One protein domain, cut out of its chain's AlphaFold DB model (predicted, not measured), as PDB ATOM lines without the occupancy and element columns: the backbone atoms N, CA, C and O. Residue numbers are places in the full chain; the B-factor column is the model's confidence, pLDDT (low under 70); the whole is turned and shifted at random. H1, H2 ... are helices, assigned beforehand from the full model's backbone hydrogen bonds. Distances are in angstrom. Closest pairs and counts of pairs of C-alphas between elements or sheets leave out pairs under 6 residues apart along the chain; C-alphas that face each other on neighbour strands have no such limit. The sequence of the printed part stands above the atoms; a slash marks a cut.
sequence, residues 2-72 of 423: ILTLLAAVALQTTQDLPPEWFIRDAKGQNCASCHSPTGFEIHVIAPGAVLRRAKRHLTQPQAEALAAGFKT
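AT A GLANCE: This is residues 2 to 72 of the 423 residues of an uncharacterized protein of Armatimonadetes bacterium Cent15-Ar3 (UniProt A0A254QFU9). A small body of short helices and loops is built beside the longest helix, H6: H5 and H2 pack on H6, H3 packs on H2, and H4 sits near the last residues of H6. From this body a helical arm sticks out, residues 2 to 8 of H1, and this arm makes much of the length. The printed part has 71 residues with six named helices, in the order H1 H2 H3 H4 H5 H6, and no named strand; the class is all helix. The whole is compact, with a radius of gyration of the C-alphas of 12.2 A, and the C-alphas span 41 by 19 by 18 A.

HOW THE PARTS SIT: Start at H6, residues 60 to 70. H5, residues 50 to 54, touches H6, and the closest C-alphas are those of Ala 54 and Ala 63, 4.9 A apart. H2, residues 19 to 22, also touches H6, where the C-alphas of Glu 20 and Leu 66 come closest, at 5.6 A. H2 and H5 are only just apart, their closest C-alphas 8.4 A from each other. Go on from H2 to H3, residues 31 to 34: the two touch, with the C-alphas of Trp 21 and Cys 31 closest at 5.3 A. H4, residues 40 to 44, is close to H6 but not clearly touching, and the closest C-alphas are those of His 43 and Phe 70, at 6.4 A. H1, residues 2 to 11, touches no helix; its closest C-alpha pair with H4 is Ala 10 and Phe 40, at 7.6 A. H1 and H6 are apart. Every pair of O i and N i+4 is within hydrogen-bond range in H4, H5 and H6, and 5 of 6 are in H1; H2 and H3 are too short for such a pair.

IN THESE COORDINATES: Find C-alpha 60 at (-18.888, 27.164, 30.765); from there H6 runs 15.5 A to C-alpha 70 at (-17.211, 32.522, 16.355). Look next at C-alpha 2, at (-17.386, 47.357, 0.142), where H1 begins; it runs 14.8 A to C-alpha 11. The other four are short: H2 and H3 have 4 residues each, H4 and H5 have 5 each. From first to last C-alpha H2 measures 5.8 A, H3 5.4 A, H4 6.1 A and H5 6.0 A.

THE WHOLE: The two C-alphas farthest apart are those of Ile 2 and Ala 26, at 41.8 A. The printed part has no cut. The links H3 to H4, H4 to H5 and H5 to H6 are tight, H1 to H2 and H2 to H3 are short, and no link is long. The mean pLDDT of the printed part is 74.2; look for values under 70 in residues 2 to 16, 42 to 48 and 71 to 72, where the model's confidence is low.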
ATOM      1  N   ILE A   2     -16.905  47.794  -1.191       45.34
ATOM      2  CA  ILE A   2     -17.386  47.357   0.142       45.34
ATOM      3  C   ILE A   2     -18.545  46.336   0.056       45.34
ATOM      4  O   ILE A   2     -18.488  45.282   0.678       45.34
ATOM      5  N   LEU A   3     -19.535  46.577  -0.813       43.94
ATOM      6  CA  LEU A   3     -20.678  45.672  -1.046       43.94
ATOM      7  C   LEU A   3     -20.293  44.260  -1.533       43.94
ATOM      8  O   LEU A   3     -20.950  43.286  -1.187       43.94
ATOM      9  N   THR A   4     -19.220  44.131  -2.317       46.88
ATOM     10  CA  THR A   4     -18.763  42.835  -2.851       46.88
ATOM     11  C   THR A   4     -18.032  42.010  -1.786       46.88
ATOM     12  O   THR A   4     -18.124  40.787  -1.792       46.88
ATOM     13  N   LEU A   5     -17.351  42.678  -0.846       48.66
ATOM     14  CA  LEU A   5     -16.699  42.043   0.304       48.66
ATOM     15  C   LEU A   5     -17.740  41.569   1.341       48.66
ATOM     16  O   LEU A   5     -17.643  40.459   1.855       48.66
ATOM     17  N   LEU A   6     -18.776  42.385   1.578       51.22
ATOM     18  CA  LEU A   6     -19.912  42.090   2.464       51.22
ATOM     19  C   LEU A   6     -20.677  40.825   2.054       51.22
ATOM     20  O   LEU A   6     -20.949  39.962   2.890       51.22
ATOM     21  N   ALA A   7     -20.977  40.692   0.759       49.88
ATOM     22  CA  ALA A   7     -21.699  39.540   0.227       49.88
ATOM     23  C   ALA A   7     -20.902  38.229   0.376       49.88
ATOM     24  O   ALA A   7     -21.479  37.200   0.725       49.88
ATOM     25  N   ALA A   8     -19.579  38.267   0.171       50.97
ATOM     26  CA  ALA A   8     -18.712  37.092   0.298       50.97
ATOM     27  C   ALA A   8     -18.617  36.575   1.746       50.97
ATOM     28  O   ALA A   8     -18.648  35.366   1.962       50.97
ATOM     29  N   VAL A   9     -18.574  37.475   2.737       53.47
ATOM     30  CA  VAL A   9     -18.550  37.108   4.167       53.47
ATOM     31  C   VAL A   9     -19.909  36.578   4.627       53.47
ATOM     32  O   VAL A   9     -19.980  35.586   5.348       53.47
ATOM     33  N   ALA A  10     -21.013  37.181   4.180       53.28
ATOM     34  CA  ALA A  10     -22.343  36.761   4.610       53.28
ATOM     35  C   ALA A  10     -22.763  35.378   4.068       53.28
ATOM     36  O   ALA A  10     -23.556  34.697   4.722       53.28
ATOM     37  N   LEU A  11     -22.206  34.941   2.931       51.97
ATOM     38  CA  LEU A  11     -22.451  33.623   2.327       51.97
ATOM     39  C   LEU A  11     -21.767  32.454   3.067       51.97
ATOM     40  O   LEU A  11     -22.246  31.330   2.963       51.97
ATOM     41  N   GLN A  12     -20.706  32.693   3.846       52.53
ATOM     42  CA  GLN A  12     -19.997  31.640   4.597       52.53
ATOM     43  C   GLN A  12     -20.674  31.231   5.924       52.53
ATOM     44  O   GLN A  12     -20.279  30.248   6.538       52.53
ATOM     45  N   THR A  13     -21.691  31.958   6.398       56.19
ATOM     46  CA  THR A  13     -22.051  31.968   7.836       56.19
ATOM     47  C   THR A  13     -23.007  30.874   8.324       56.19
ATOM     48  O   THR A  13     -23.025  30.597   9.517       56.19
ATOM     49  N   THR A  14     -23.809  30.229   7.470       53.81
ATOM     50  CA  THR A  14     -24.886  29.341   7.967       53.81
ATOM     51  C   THR A  14     -24.532  27.862   8.050       53.81
ATOM     52  O   THR A  14     -25.246  27.131   8.731       53.81
ATOM     53  N   GLN A  15     -23.482  27.396   7.367       55.75
ATOM     54  CA  GLN A  15     -23.174  25.960   7.302       55.75
ATOM     55  C   GLN A  15     -22.178  25.482   8.373       55.75
ATOM     56  O   GLN A  15     -22.153  24.288   8.651       55.75
ATOM     57  N   ASP A  16     -21.481  26.398   9.055       69.44
ATOM     58  CA  ASP A  16     -20.421  26.071  10.024       69.44
ATOM     59  C   ASP A  16     -20.699  26.588  11.450       69.44
ATOM     60  O   ASP A  16     -19.776  26.806  12.239       69.44
ATOM     61  N   LEU A  17     -21.968  26.812  11.809       78.12
ATOM     62  CA  LEU A  17     -22.290  27.237  13.174       78.12
ATOM     63  C   LEU A  17     -21.963  26.124  14.183       78.12
ATOM     64  O   LEU A  17     -22.352  24.973  13.962       78.12
ATOM     65  N   PRO A  18     -21.306  26.447  15.314       84.31
ATOM     66  CA  PRO A  18     -21.014  25.466  16.351       84.31
ATOM     67  C   PRO A  18     -22.301  24.793  16.852       84.31
ATOM     68  O   PRO A  18     -23.304  25.490  17.040       84.31
ATOM     69  N   PRO A  19     -22.309  23.470  17.112       86.75
ATOM     70  CA  PRO A  19     -23.486  22.756  17.619       86.75
ATOM     71  C   PRO A  19     -24.105  23.399  18.868       86.75
ATOM     72  O   PRO A  19     -25.321  23.371  19.060       86.75
ATOM     73  N   GLU A  20     -23.271  24.035  19.690       89.69
ATOM     74  CA  GLU A  20     -23.648  24.781  20.887       89.69
ATOM     75  C   GLU A  20     -24.647  25.910  20.612       89.69
ATOM     76  O   GLU A  20     -25.431  26.257  21.493       89.69
ATOM     77  N   TRP A  21     -24.693  26.432  19.383       87.62
ATOM     78  CA  TRP A  21     -25.654  27.449  18.950       87.62
ATOM     79  C   TRP A  21     -27.113  26.999  19.086       87.62
ATOM     80  O   TRP A  21     -28.015  27.808  19.333       87.62
ATOM     81  N   PHE A  22     -27.340  25.693  18.951       87.19
ATOM     82  CA  PHE A  22     -28.667  25.089  18.920       87.19
ATOM     83  C   PHE A  22     -29.028  24.359  20.219       87.19
ATOM     84  O   PHE A  22     -30.176  23.928  20.367       87.19
ATOM     85  N   ILE A  23     -28.088  24.240  21.167       88.12
ATOM     86  CA  ILE A  23     -28.330  23.598  22.464       88.12
ATOM     87  C   ILE A  23     -29.382  24.393  23.232       88.12
ATOM     88  O   ILE A  23     -29.268  25.606  23.403       88.12
ATOM     89  N   ARG A  24     -30.409  23.678  23.700       88.12
ATOM     90  CA  ARG A  24     -31.475  24.247  24.516       88.12
ATOM     91  C   ARG A  24     -31.077  24.283  25.985       88.12
ATOM     92  O   ARG A  24     -30.541  23.304  26.503       88.12
ATOM     93  N   ASP A  25     -31.399  25.381  26.648       84.38
ATOM     94  CA  ASP A  25     -31.323  25.503  28.097       84.38
ATOM     95  C   ASP A  25     -32.499  24.788  28.794       84.38
ATOM     96  O   ASP A  25     -33.378  24.193  28.162       84.38
ATOM     97  N   ALA A  26     -32.540  24.868  30.126       84.25
ATOM     98  CA  ALA A  26     -33.606  24.275  30.938       84.25
ATOM     99  C   ALA A  26     -35.010  24.850  30.654       84.25
ATOM    100  O   ALA A  26     -36.009  24.232  31.019       84.25
ATOM    101  N   LYS A  27     -35.099  26.022  30.016       79.19
ATOM    102  CA  LYS A  27     -36.343  26.679  29.598       79.19
ATOM    103  C   LYS A  27     -36.682  26.377  28.128       79.19
ATOM    104  O   LYS A  27     -37.664  26.903  27.611       79.19
ATOM    105  N   GLY A  28     -35.892  25.539  27.453       83.25
ATOM    106  CA  GLY A  28     -36.068  25.175  26.048       83.25
ATOM    107  C   GLY A  28     -35.533  26.208  25.049       83.25
ATOM    108  O   GLY A  28     -35.737  26.024  23.846       83.25
ATOM    109  N   GLN A  29     -34.857  27.263  25.513       83.31
ATOM    110  CA  GLN A  29     -34.338  28.366  24.697       83.31
ATOM    111  C   GLN A  29     -32.940  28.046  24.169       83.31
ATOM    112  O   GLN A  29     -32.164  27.391  24.854       83.31
ATOM    113  N   ASN A  30     -32.589  28.527  22.979       86.62
ATOM    114  CA  ASN A  30     -31.227  28.424  22.444       86.62
ATOM    115  C   ASN A  30     -30.761  29.742  21.810       86.62
ATOM    116  O   ASN A  30     -31.566  30.638  21.547       86.62
ATOM    117  N   CYS A  31     -29.463  29.862  21.535       85.00
ATOM    118  CA  CYS A  31     -28.900  31.092  20.977       85.00
ATOM    119  C   CYS A  31     -29.549  31.453  19.622       85.00
ATOM    120  O   CYS A  31     -29.942  32.601  19.411       85.00
ATOM    121  N   ALA A  32     -29.791  30.464  18.755       83.38
ATOM    122  CA  ALA A  32     -30.489  30.656  17.476       83.38
ATOM    123  C   ALA A  32     -31.901  31.264  17.617       83.38
ATOM    124  O   ALA A  32     -32.388  31.965  16.722       83.38
ATOM    125  N   SER A  33     -32.572  30.982  18.737       79.75
ATOM    126  CA  SER A  33     -33.923  31.462  19.015       79.75
ATOM    127  C   SER A  33     -33.990  32.891  19.536       79.75
ATOM    128  O   SER A  33     -34.977  33.575  19.264       79.75
ATOM    129  N   CYS A  34     -32.951  33.343  20.240       76.88
ATOM    130  CA  CYS A  34     -32.877  34.687  20.810       76.88
ATOM    131  C   CYS A  34     -32.191  35.689  19.877       76.88
ATOM    132  O   CYS A  34     -32.517  36.864  19.936       76.88
ATOM    133  N   HIS A  35     -31.268  35.256  19.014       78.62
ATOM    134  CA  HIS A  35     -30.479  36.160  18.172       78.62
ATOM    135  C   HIS A  35     -30.918  36.099  16.698       78.62
ATOM    136  O   HIS A  35     -31.916  36.711  16.335       78.62
ATOM    137  N   SER A  36     -30.243  35.327  15.847       77.38
ATOM    138  CA  SER A  36     -30.743  34.909  14.530       77.38
ATOM    139  C   SER A  36     -30.385  33.442  14.264       77.38
ATOM    140  O   SER A  36     -29.492  32.900  14.915       77.38
ATOM    141  N   PRO A  37     -30.988  32.768  13.265       77.25
ATOM    142  CA  PRO A  37     -30.620  31.386  12.943       77.25
ATOM    143  C   PRO A  37     -29.174  31.261  12.455       77.25
ATOM    144  O   PRO A  37     -28.632  30.164  12.431       77.25
ATOM    145  N   THR A  38     -28.569  32.382  12.055       74.44
ATOM    146  CA  THR A  38     -27.287  32.437  11.349       74.44
ATOM    147  C   THR A  38     -26.121  32.886  12.225       74.44
ATOM    148  O   THR A  38     -24.997  32.885  11.745       74.44
ATOM    149  N   GLY A  39     -26.373  33.350  13.457       74.38
ATOM    150  CA  GLY A  39     -25.343  33.957  14.310       74.38
ATOM    151  C   GLY A  39     -24.696  35.223  13.733       74.38
ATOM    152  O   GLY A  39     -23.744  35.751  14.307       74.38
ATOM    153  N   PHE A  40     -25.197  35.727  12.602       70.38
ATOM    154  CA  PHE A  40     -24.603  36.825  11.849       70.38
ATOM    155  C   PHE A  40     -24.368  38.072  12.710       70.38
ATOM    156  O   PHE A  40     -23.306  38.694  12.657       70.38
ATOM    157  N   GLU A  41     -25.342  38.422  13.544       71.25
ATOM    158  CA  GLU A  41     -25.253  39.521  14.494       71.25
ATOM    159  C   GLU A  41     -24.144  39.304  15.527       71.25
ATOM    160  O   GLU A  41     -23.414  40.216  15.896       71.25
ATOM    161  N   ILE A  42     -23.916  38.086  15.984       68.19
ATOM    162  CA  ILE A  42     -22.836  37.887  16.936       68.19
ATOM    163  C   ILE A  42     -21.471  38.047  16.243       68.19
ATOM    164  O   ILE A  42     -20.556  38.608  16.842       68.19
ATOM    165  N   HIS A  43     -21.343  37.658  14.972       63.72
ATOM    166  CA  HIS A  43     -20.110  37.849  14.198       63.72
ATOM    167  C   HIS A  43     -19.814  39.314  13.864       63.72
ATOM    168  O   HIS A  43     -18.696  39.785  14.060       63.72
ATOM    169  N   VAL A  44     -20.799  40.031  13.324       63.84
ATOM    170  CA  VAL A  44     -20.594  41.381  12.771       63.84
ATOM    171  C   VAL A  44     -20.849  42.461  13.807       63.84
ATOM    172  O   VAL A  44     -20.198  43.501  13.816       63.84
ATOM    173  N   ILE A  45     -21.814  42.213  14.677       61.19
ATOM    174  CA  ILE A  45     -22.445  43.231  15.498       61.19
ATOM    175  C   ILE A  45     -21.926  43.153  16.954       61.19
ATOM    176  O   ILE A  45     -21.831  44.182  17.624       61.19
ATOM    177  N   ALA A  46     -21.540  41.969  17.449       65.19
ATOM    178  CA  ALA A  46     -21.113  41.788  18.841       65.19
ATOM    179  C   ALA A  46     -20.007  40.722  19.058       65.19
ATOM    180  O   ALA A  46     -20.155  39.863  19.939       65.19
ATOM    181  N   PRO A  47     -18.863  40.779  18.343       60.59
ATOM    182  CA  PRO A  47     -17.861  39.700  18.324       60.59
ATOM    183  C   PRO A  47     -17.277  39.358  19.706       60.59
ATOM    184  O   PRO A  47     -16.943  38.209  19.989       60.59
ATOM    185  N   GLY A  48     -17.199  40.332  20.619       66.88
ATOM    186  CA  GLY A  48     -16.728  40.123  21.993       66.88
ATOM    187  C   GLY A  48     -17.792  39.634  22.983       66.88
ATOM    188  O   GLY A  48     -17.459  39.383  24.142       66.88
ATOM    189  N   ALA A  49     -19.066  39.535  22.587       74.69
ATOM    190  CA  ALA A  49     -20.182  39.240  23.493       74.69
ATOM    191  C   ALA A  49     -20.616  37.765  23.499       74.69
ATOM    192  O   ALA A  49     -21.330  37.362  24.420       74.69
ATOM    193  N   VAL A  50     -20.152  36.957  22.532       79.56
ATOM    194  CA  VAL A  50     -20.593  35.561  22.313       79.56
ATOM    195  C   VAL A  50     -20.529  34.746  23.599       79.56
ATOM    196  O   VAL A  50     -21.542  34.260  24.089       79.56
ATOM    197  N   LEU A  51     -19.331  34.664  24.189       83.94
ATOM    198  CA  LEU A  51     -19.062  33.860  25.376       83.94
ATOM    199  C   LEU A  51     -19.959  34.272  26.546       83.94
ATOM    200  O   LEU A  51     -20.464  33.424  27.273       83.94
ATOM    201  N   ARG A  52     -20.156  35.580  26.745       78.31
ATOM    202  CA  ARG A  52     -20.936  36.094  27.878       78.31
ATOM    203  C   ARG A  52     -22.414  35.749  27.743       78.31
ATOM    204  O   ARG A  52     -23.014  35.301  28.714       78.31
ATOM    205  N   ARG A  53     -22.981  35.932  26.550       79.62
ATOM    206  CA  ARG A  53     -24.393  35.632  26.268       79.62
ATOM    207  C   ARG A  53     -24.648  34.131  26.310       79.62
ATOM    208  O   ARG A  53     -25.586  33.690  26.964       79.62
ATOM    209  N   ALA A  54     -23.735  33.352  25.739       84.06
ATOM    210  CA  ALA A  54     -23.774  31.898  25.769       84.06
ATOM    211  C   ALA A  54     -23.842  31.335  27.199       84.06
ATOM    212  O   ALA A  54     -24.656  30.457  27.459       84.06
ATOM    213  N   LYS A  55     -23.078  31.884  28.157       85.62
ATOM    214  CA  LYS A  55     -23.103  31.449  29.571       85.62
ATOM    215  C   LYS A  55     -24.466  31.584  30.265       85.62
ATOM    216  O   LYS A  55     -24.646  30.998  31.327       85.62
ATOM    217  N   ARG A  56     -25.415  32.354  29.713       79.19
ATOM    218  CA  ARG A  56     -26.786  32.439  30.255       79.19
ATOM    219  C   ARG A  56     -27.603  31.174  29.981       79.19
ATOM    220  O   ARG A  56     -28.508  30.866  30.746       79.19
ATOM    221  N   HIS A  57     -27.266  30.457  28.911       82.00
ATOM    222  CA  HIS A  57     -28.021  29.303  28.418       82.00
ATOM    223  C   HIS A  57     -27.202  28.007  28.439       82.00
ATOM    224  O   HIS A  57     -27.761  26.915  28.511       82.00
ATOM    225  N   LEU A  58     -25.875  28.121  28.385       87.75
ATOM    226  CA  LEU A  58     -24.938  27.021  28.213       87.75
ATOM    227  C   LEU A  58     -23.987  26.902  29.405       87.75
ATOM    228  O   LEU A  58     -23.687  27.876  30.098       87.75
ATOM    229  N   THR A  59     -23.446  25.701  29.606       91.00
ATOM    230  CA  THR A  59     -22.348  25.484  30.559       91.00
ATOM    231  C   THR A  59     -21.083  26.234  30.126       91.00
ATOM    232  O   THR A  59     -20.915  26.563  28.951       91.00
ATOM    233  N   GLN A  60     -20.153  26.475  31.059       91.50
ATOM    234  CA  GLN A  60     -18.888  27.164  30.765       91.50
ATOM    235  C   GLN A  60     -18.126  26.553  29.565       91.50
ATOM    236  O   GLN A  60     -17.787  27.323  28.665       91.50
ATOM    237  N   PRO A  61     -17.918  25.220  29.474       93.50
ATOM    238  CA  PRO A  61     -17.218  24.624  28.333       93.50
ATOM    239  C   PRO A  61     -17.970  24.786  27.006       93.50
ATOM    240  O   PRO A  61     -17.357  25.068  25.983       93.50
ATOM    241  N   GLN A  62     -19.302  24.665  27.013       91.94
ATOM    242  CA  GLN A  62     -20.128  24.868  25.815       91.94
ATOM    243  C   GLN A  62     -20.087  26.329  25.349       91.94
ATOM    244  O   GLN A  62     -19.960  26.612  24.162       91.94
ATOM    245  N   ALA A  63     -20.154  27.279  26.279       89.69
ATOM    246  CA  ALA A  63     -20.063  28.695  25.955       89.69
ATOM    247  C   ALA A  63     -18.686  29.062  25.367       89.69
ATOM    248  O   ALA A  63     -18.600  29.881  24.451       89.69
ATOM    249  N   GLU A  64     -17.608  28.451  25.870       89.75
ATOM    250  CA  GLU A  64     -16.251  28.593  25.328       89.75
ATOM    251  C   GLU A  64     -16.108  27.970  23.940       89.75
ATOM    252  O   GLU A  64     -15.539  28.615  23.060       89.75
ATOM    253  N   ALA A  65     -16.658  26.771  23.729       88.00
ATOM    254  CA  ALA A  65     -16.687  26.113  22.425       88.00
ATOM    255  C   ALA A  65     -17.441  26.961  21.390       88.00
ATOM    256  O   ALA A  65     -16.906  27.244  20.315       88.00
ATOM    257  N   LEU A  66     -18.620  27.475  21.761       87.19
ATOM    258  CA  LEU A  66     -19.392  28.385  20.922       87.19
ATOM    259  C   LEU A  66     -18.581  29.638  20.570       87.19
ATOM    260  O   LEU A  66     -18.421  29.979  19.402       87.19
ATOM    261  N   ALA A  67     -18.014  30.312  21.572       85.62
ATOM    262  CA  ALA A  67     -17.224  31.516  21.349       85.62
ATOM    263  C   ALA A  67     -15.971  31.262  20.498       85.62
ATOM    264  O   ALA A  67     -15.603  32.112  19.692       85.62
ATOM    265  N   ALA A  68     -15.316  30.109  20.656       84.38
ATOM    266  CA  ALA A  68     -14.169  29.721  19.841       84.38
ATOM    267  C   ALA A  68     -14.556  29.544  18.368       84.38
ATOM    268  O   ALA A  68     -13.838  30.038  17.500       84.38
ATOM    269  N   GLY A  69     -15.710  28.931  18.091       80.19
ATOM    270  CA  GLY A  69     -16.230  28.804  16.731       80.19
ATOM    271  C   GLY A  69     -16.572  30.145  16.075       80.19
ATOM    272  O   GLY A  69     -16.438  30.276  14.868       80.19
ATOM    273  N   PHE A  70     -16.929  31.170  16.858       76.25
ATOM    274  CA  PHE A  70     -17.211  32.522  16.355       76.25
ATOM    275  C   PHE A  70     -15.950  33.386  16.135       76.25
ATOM    276  O   PHE A  70     -16.017  34.378  15.414       76.25
ATOM    277  N   LYS A  71     -14.791  33.038  16.717       69.44
ATOM    278  CA  LYS A  71     -13.531  33.808  16.574       69.44
ATOM    279  C   LYS A  71     -12.903  33.732  15.181       69.44
ATOM    280  O   LYS A  71     -12.034  34.539  14.868       69.44
ATOM    281  N   THR A  72     -13.296  32.758  14.368       63.16
ATOM    282  CA  THR A  72     -12.823  32.602  12.985       63.16
ATOM    283  C   THR A  72     -13.470  33.600  12.022       63.16
ATOM    284  O   THR A  72     -13.027  33.719  10.882       63.16
TER     285      THR A  72